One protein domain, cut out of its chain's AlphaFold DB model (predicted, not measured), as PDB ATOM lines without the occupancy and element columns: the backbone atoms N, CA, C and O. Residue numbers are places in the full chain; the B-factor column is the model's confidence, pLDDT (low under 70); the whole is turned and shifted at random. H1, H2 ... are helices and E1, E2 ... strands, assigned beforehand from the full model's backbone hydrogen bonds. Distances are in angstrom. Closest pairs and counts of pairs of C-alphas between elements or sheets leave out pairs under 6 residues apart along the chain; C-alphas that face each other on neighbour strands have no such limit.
ATOM      1  N   SER A   2      12.766 -52.562  16.000       44.88
ATOM      2  CA  SER A   2      13.721 -52.641  14.889       44.88
ATOM      3  C   SER A   2      15.056 -52.011  15.300       44.88
ATOM      4  O   SER A   2      15.125 -50.815  15.561       44.88
ATOM      5  N   LYS A   3      16.138 -52.802  15.354       51.75
ATOM      6  CA  LYS A   3      17.522 -52.300  15.455       51.75
ATOM      7  C   LYS A   3      17.963 -51.735  14.098       51.75
ATOM      8  O   LYS A   3      18.903 -52.228  13.486       51.75
ATOM      9  N   ALA A   4      17.237 -50.747  13.582       48.97
ATOM     10  CA  ALA A   4      17.674 -50.012  12.406       48.97
ATOM     11  C   ALA A   4      18.915 -49.196  12.800       48.97
ATOM     12  O   ALA A   4      18.800 -48.242  13.561       48.97
ATOM     13  N   GLY A   5      20.098 -49.622  12.346       58.62
ATOM     14  CA  GLY A   5      21.317 -48.809  12.335       58.62
ATOM     15  C   GLY A   5      21.709 -48.169  13.669       58.62
ATOM     16  O   GLY A   5      21.970 -46.971  13.705       58.62
ATOM     17  N   ALA A   6      21.743 -48.938  14.763       68.06
ATOM     18  CA  ALA A   6      22.215 -48.421  16.044       68.06
ATOM     19  C   ALA A   6      23.682 -47.978  15.905       68.06
ATOM     20  O   ALA A   6      24.582 -48.800  15.723       68.06
ATOM     21  N   SER A   7      23.894 -46.667  15.945       82.88
ATOM     22  CA  SER A   7      25.196 -46.024  15.847       82.88
ATOM     23  C   SER A   7      25.473 -45.289  17.152       82.88
ATOM     24  O   SER A   7      24.593 -44.603  17.676       82.88
ATOM     25  N   LEU A   8      26.663 -45.481  17.711       89.94
ATOM     26  CA  LEU A   8      27.105 -44.867  18.955       89.94
ATOM     27  C   LEU A   8      27.908 -43.606  18.638       89.94
ATOM     28  O   LEU A   8      28.772 -43.611  17.764       89.94
ATOM     29  N   ALA A   9      27.628 -42.523  19.358       92.94
ATOM     30  CA  ALA A   9      28.350 -41.271  19.188       92.94
ATOM     31  C   ALA A   9      29.781 -41.381  19.739       92.94
ATOM     32  O   ALA A   9      29.986 -41.816  20.872       92.94
ATOM     33  N   THR A  10      30.760 -40.935  18.953       94.75
ATOM     34  CA  THR A  10      32.159 -40.757  19.368       94.75
ATOM     35  C   THR A  10      32.602 -39.322  19.062       94.75
ATOM     36  O   THR A  10      31.933 -38.615  18.305       94.75
ATOM     37  N   CYS A  11      33.741 -38.872  19.599       95.38
ATOM     38  CA  CYS A  11      34.300 -37.552  19.272       95.38
ATOM     39  C   CYS A  11      34.739 -37.410  17.801       95.38
ATOM     40  O   CYS A  11      34.923 -36.290  17.333       95.38
ATOM     41  N   TYR A  12      34.843 -38.524  17.068       93.94
ATOM     42  CA  TYR A  12      35.143 -38.567  15.635       93.94
ATOM     43  C   TYR A  12      33.890 -38.791  14.767       93.94
ATOM     44  O   TYR A  12      33.999 -38.933  13.552       93.94
ATOM     45  N   GLY A  13      32.698 -38.814  15.377       94.12
ATOM     46  CA  GLY A  13      31.420 -39.051  14.704       94.12
ATOM     47  C   GLY A  13      30.736 -40.365  15.112       94.12
ATOM     48  O   GLY A  13      31.243 -41.114  15.951       94.12
ATOM     49  N   PRO A  14      29.537 -40.637  14.577       94.50
ATOM     50  CA  PRO A  14      28.768 -41.832  14.913       94.50
ATOM     51  C   PRO A  14      29.372 -43.102  14.278       94.50
ATOM     52  O   PRO A  14      29.639 -43.132  13.078       94.50
ATOM     53  N   VAL A  15      29.552 -44.162  15.072       94.56
ATOM     54  CA  VAL A  15      30.120 -45.460  14.660       94.56
ATOM     55  C   VAL A  15      29.109 -46.582  14.896       94.56
ATOM     56  O   VAL A  15      28.457 -46.630  15.937       94.56
ATOM     57  N   SER A  16      28.979 -47.522  13.957       94.88
ATOM     58  CA  SER A  16      28.006 -48.616  14.080       94.88
ATOM     59  C   SER A  16      28.280 -49.520  15.286       94.88
ATOM     60  O   SER A  16      29.430 -49.798  15.638       94.88
ATOM     61  N   ALA A  17      27.211 -50.036  15.896       92.56
ATOM     62  CA  ALA A  17      27.309 -50.953  17.030       92.56
ATOM     63  C   ALA A  17      28.162 -52.200  16.724       92.56
ATOM     64  O   ALA A  17      28.881 -52.671  17.601       92.56
ATOM     65  N   ASP A  18      28.150 -52.692  15.480       93.50
ATOM     66  CA  ASP A  18      28.965 -53.842  15.063       93.50
ATOM     67  C   ASP A  18      30.469 -53.537  15.090       93.50
ATOM     68  O   ASP A  18      31.275 -54.397  15.450       93.50
ATOM     69  N   VAL A  19      30.867 -52.314  14.720       93.81
ATOM     70  CA  VAL A  19      32.268 -51.879  14.796       93.81
ATOM     71  C   VAL A  19      32.688 -51.715  16.254       93.81
ATOM     72  O   VAL A  19      33.769 -52.174  16.615       93.81
ATOM     73  N   ILE A  20      31.823 -51.158  17.107       94.75
ATOM     74  CA  ILE A  20      32.086 -51.041  18.550       94.75
ATOM     75  C   ILE A  20      32.265 -52.422  19.199       94.75
ATOM     76  O   ILE A  20      33.236 -52.627  19.925       94.75
ATOM     77  N   ALA A  21      31.403 -53.393  18.884       94.06
ATOM     78  CA  ALA A  21      31.502 -54.753  19.421       94.06
ATOM     79  C   ALA A  21      32.795 -55.474  18.991       94.06
ATOM     80  O   ALA A  21      33.396 -56.222  19.769       94.06
ATOM     81  N   LYS A  22      33.262 -55.240  17.755       94.56
ATOM     82  CA  LYS A  22      34.568 -55.742  17.296       94.56
ATOM     83  C   LYS A  22      35.717 -55.047  18.023       94.56
ATOM     84  O   LYS A  22      36.648 -55.724  18.452       94.56
ATOM     85  N   ALA A  23      35.638 -53.725  18.181       94.50
ATOM     86  CA  ALA A  23      36.668 -52.917  18.825       94.50
ATOM     87  C   ALA A  23      36.864 -53.271  20.311       94.50
ATOM     88  O   ALA A  23      37.999 -53.303  20.778       94.50
ATOM     89  N   GLU A  24      35.790 -53.617  21.030       95.31
ATOM     90  CA  GLU A  24      35.821 -54.028  22.447       95.31
ATOM     91  C   GLU A  24      36.751 -55.226  22.717       95.31
ATOM     92  O   GLU A  24      37.358 -55.337  23.784       95.31
ATOM     93  N   ASN A  25      36.899 -56.121  21.739       96.19
ATOM     94  CA  ASN A  25      37.664 -57.359  21.884       96.19
ATOM     95  C   ASN A  25      39.121 -57.248  21.407       96.19
ATOM     96  O   ASN A  25      39.871 -58.223  21.505       96.19
ATOM     97  N   ILE A  26      39.547 -56.090  20.897       95.94
ATOM     98  CA  ILE A  26      40.905 -55.909  20.377       95.94
ATOM     99  C   ILE A  26      41.910 -55.954  21.536       95.94
ATOM    100  O   ILE A  26      41.853 -55.162  22.475       95.94
ATOM    101  N   ARG A  27      42.864 -56.888  21.455       97.81
ATOM    102  CA  ARG A  27      43.994 -57.016  22.399       97.81
ATOM    103  C   ARG A  27      45.347 -56.693  21.775       97.81
ATOM    104  O   ARG A  27      46.318 -56.508  22.496       97.81
ATOM    105  N   LEU A  28      45.394 -56.622  20.450       97.00
ATOM    106  CA  LEU A  28      46.570 -56.270  19.674       97.00
ATOM    107  C   LEU A  28      46.125 -55.402  18.501       97.00
ATOM    108  O   LEU A  28      45.217 -55.783  17.765       97.00
ATOM    109  N   LEU A  29      46.781 -54.259  18.334       96.62
ATOM    110  CA  LEU A  29      46.611 -53.375  17.191       96.62
ATOM    111  C   LEU A  29      47.896 -53.420  16.365       96.62
ATOM    112  O   LEU A  29      48.968 -53.106  16.875       96.62
ATOM    113  N   ILE A  30      47.778 -53.834  15.107       96.25
ATOM    114  CA  ILE A  30      48.883 -53.849  14.148       96.25
ATOM    115  C   ILE A  30      48.712 -52.625  13.259       96.25
ATOM    116  O   ILE A  30      47.625 -52.403  12.723       96.25
ATOM    117  N   LEU A  31      49.773 -51.835  13.130       95.12
ATOM    118  CA  LEU A  31      49.803 -50.630  12.314       95.12
ATOM    119  C   LEU A  31      50.900 -50.779  11.271       95.12
ATOM    120  O   LEU A  31      52.010 -51.199  11.599       95.12
ATOM    121  N   ASP A  32      50.568 -50.432  10.033       94.25
ATOM    122  CA  ASP A  32      51.572 -50.206   9.001       94.25
ATOM    123  C   ASP A  32      52.266 -48.855   9.244       94.25
ATOM    124  O   ASP A  32      51.790 -48.030  10.031       94.25
ATOM    125  N   VAL A  33      53.408 -48.636   8.604       88.25
ATOM    126  CA  VAL A  33      54.193 -47.409   8.764       88.25
ATOM    127  C   VAL A  33      53.799 -46.398   7.696       88.25
ATOM    128  O   VAL A  33      53.284 -45.324   8.024       88.25
ATOM    129  N   ASP A  34      53.991 -46.745   6.427       88.00
ATOM    130  CA  ASP A  34      53.876 -45.786   5.334       88.00
ATOM    131  C   ASP A  34      52.419 -45.498   4.962       88.00
ATOM    132  O   ASP A  34      51.650 -46.393   4.618       88.00
ATOM    133  N   GLY A  35      52.017 -44.228   5.059       88.50
ATOM    134  CA  GLY A  35      50.638 -43.795   4.797       88.50
ATOM    135  C   GLY A  35      49.649 -44.075   5.937       88.50
ATOM    136  O   GLY A  35      48.465 -43.759   5.805       88.50
ATOM    137  N   VAL A  36      50.115 -44.651   7.051       91.75
ATOM    138  CA  VAL A  36      49.333 -44.823   8.287       91.75
ATOM    139  C   VAL A  36      49.917 -43.973   9.409       91.75
ATOM    140  O   VAL A  36      49.207 -43.149   9.985       91.75
ATOM    141  N   LEU A  37      51.200 -44.170   9.727       92.00
ATOM    142  CA  LEU A  37      51.921 -43.382  10.731       92.00
ATOM    143  C   LEU A  37      52.751 -42.259  10.106       92.00
ATOM    144  O   LEU A  37      53.007 -41.257  10.774       92.00
ATOM    145  N   SER A  38      53.158 -42.417   8.846       89.56
ATOM    146  CA  SER A  38      53.725 -41.347   8.028       89.56
ATOM    147  C   SER A  38      52.703 -40.848   7.005       89.56
ATOM    148  O   SER A  38      51.702 -41.504   6.716       89.56
ATOM    149  N   ASP A  39      52.979 -39.693   6.413       88.50
ATOM    150  CA  ASP A  39      52.262 -39.170   5.247       88.50
ATOM    151  C   ASP A  39      52.613 -39.912   3.941       88.50
ATOM    152  O   ASP A  39      52.136 -39.542   2.868       88.50
ATOM    153  N   GLY A  40      53.417 -40.979   4.023       83.31
ATOM    154  CA  GLY A  40      53.806 -41.814   2.889       83.31
ATOM    155  C   GLY A  40      54.811 -41.150   1.947       83.31
ATOM    156  O   GLY A  40      55.061 -41.679   0.862       83.31
ATOM    157  N   LEU A  41      55.386 -40.005   2.327       83.12
ATOM    158  CA  LEU A  41      56.403 -39.326   1.535       83.12
ATOM    159  C   LEU A  41      57.799 -39.793   1.955       83.12
ATOM    160  O   LEU A  41      58.244 -39.570   3.079       83.12
ATOM    161  N   ILE A  42      58.510 -40.409   1.013       65.62
ATOM    162  CA  ILE A  42      59.952 -40.637   1.111       65.62
ATOM    163  C   ILE A  42      60.619 -39.470   0.376       65.62
ATOM    164  O   ILE A  42      60.427 -39.321  -0.832       65.62
ATOM    165  N   TYR A  43      61.342 -38.626   1.116       57.97
ATOM    166  CA  TYR A  43      62.162 -37.540   0.567       57.97
ATOM    167  C   TYR A  43      63.534 -38.040   0.116       57.97
ATOM    168  O   TYR A  43      64.134 -38.857   0.852       57.97
TER     169      TYR A  43
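Overview. This is residues 2 to 43 of the 43 residues of a protein of Escherichia coli (UniProt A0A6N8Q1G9). With little regular structure, the model shows a small head, the strand hairpin of E1 and E2 with the short helix H1 directly after it, and a long tail, residues 25 to 43, that makes the length. The 42 printed residues hold E1, E2 and H1 in that order; the sheet, E1 - E2, is antiparallel and the class mixed, with only 16 residues in named elements. The whole is extended, radius of gyration of the C-alphas 15.2 A, spanning 52 by 22 by 15 A.

Along the chain. Find C-alpha 7 at (25.196, -46.024, 15.847), where E1, residues 7 to 10, begins. E2, residues 13 to 16, spans 10.2 A. H1, residues 17 to 24, runs 10.5 A to C-alpha 24 at (35.821, -54.028, 22.447).

Arrangement. In the hairpin of E1 and E2, directions 144 degrees apart, look for N 8 and O 15, 2.8 A apart, within hydrogen-bond range. The closest C-alphas of E1 and H1, those of Ser 7 and Ala 17, are 5.5 A apart. In H1 every O i to N i+4 pair is within hydrogen-bond range.

Size, cuts and confidence. The C-alphas of Ser 2 and Tyr 43, the two farthest apart, are 52.7 A apart. The printed part has no cut, and both links are tight. Residues 2 to 6 and 42 to 43 have pLDDT under 70.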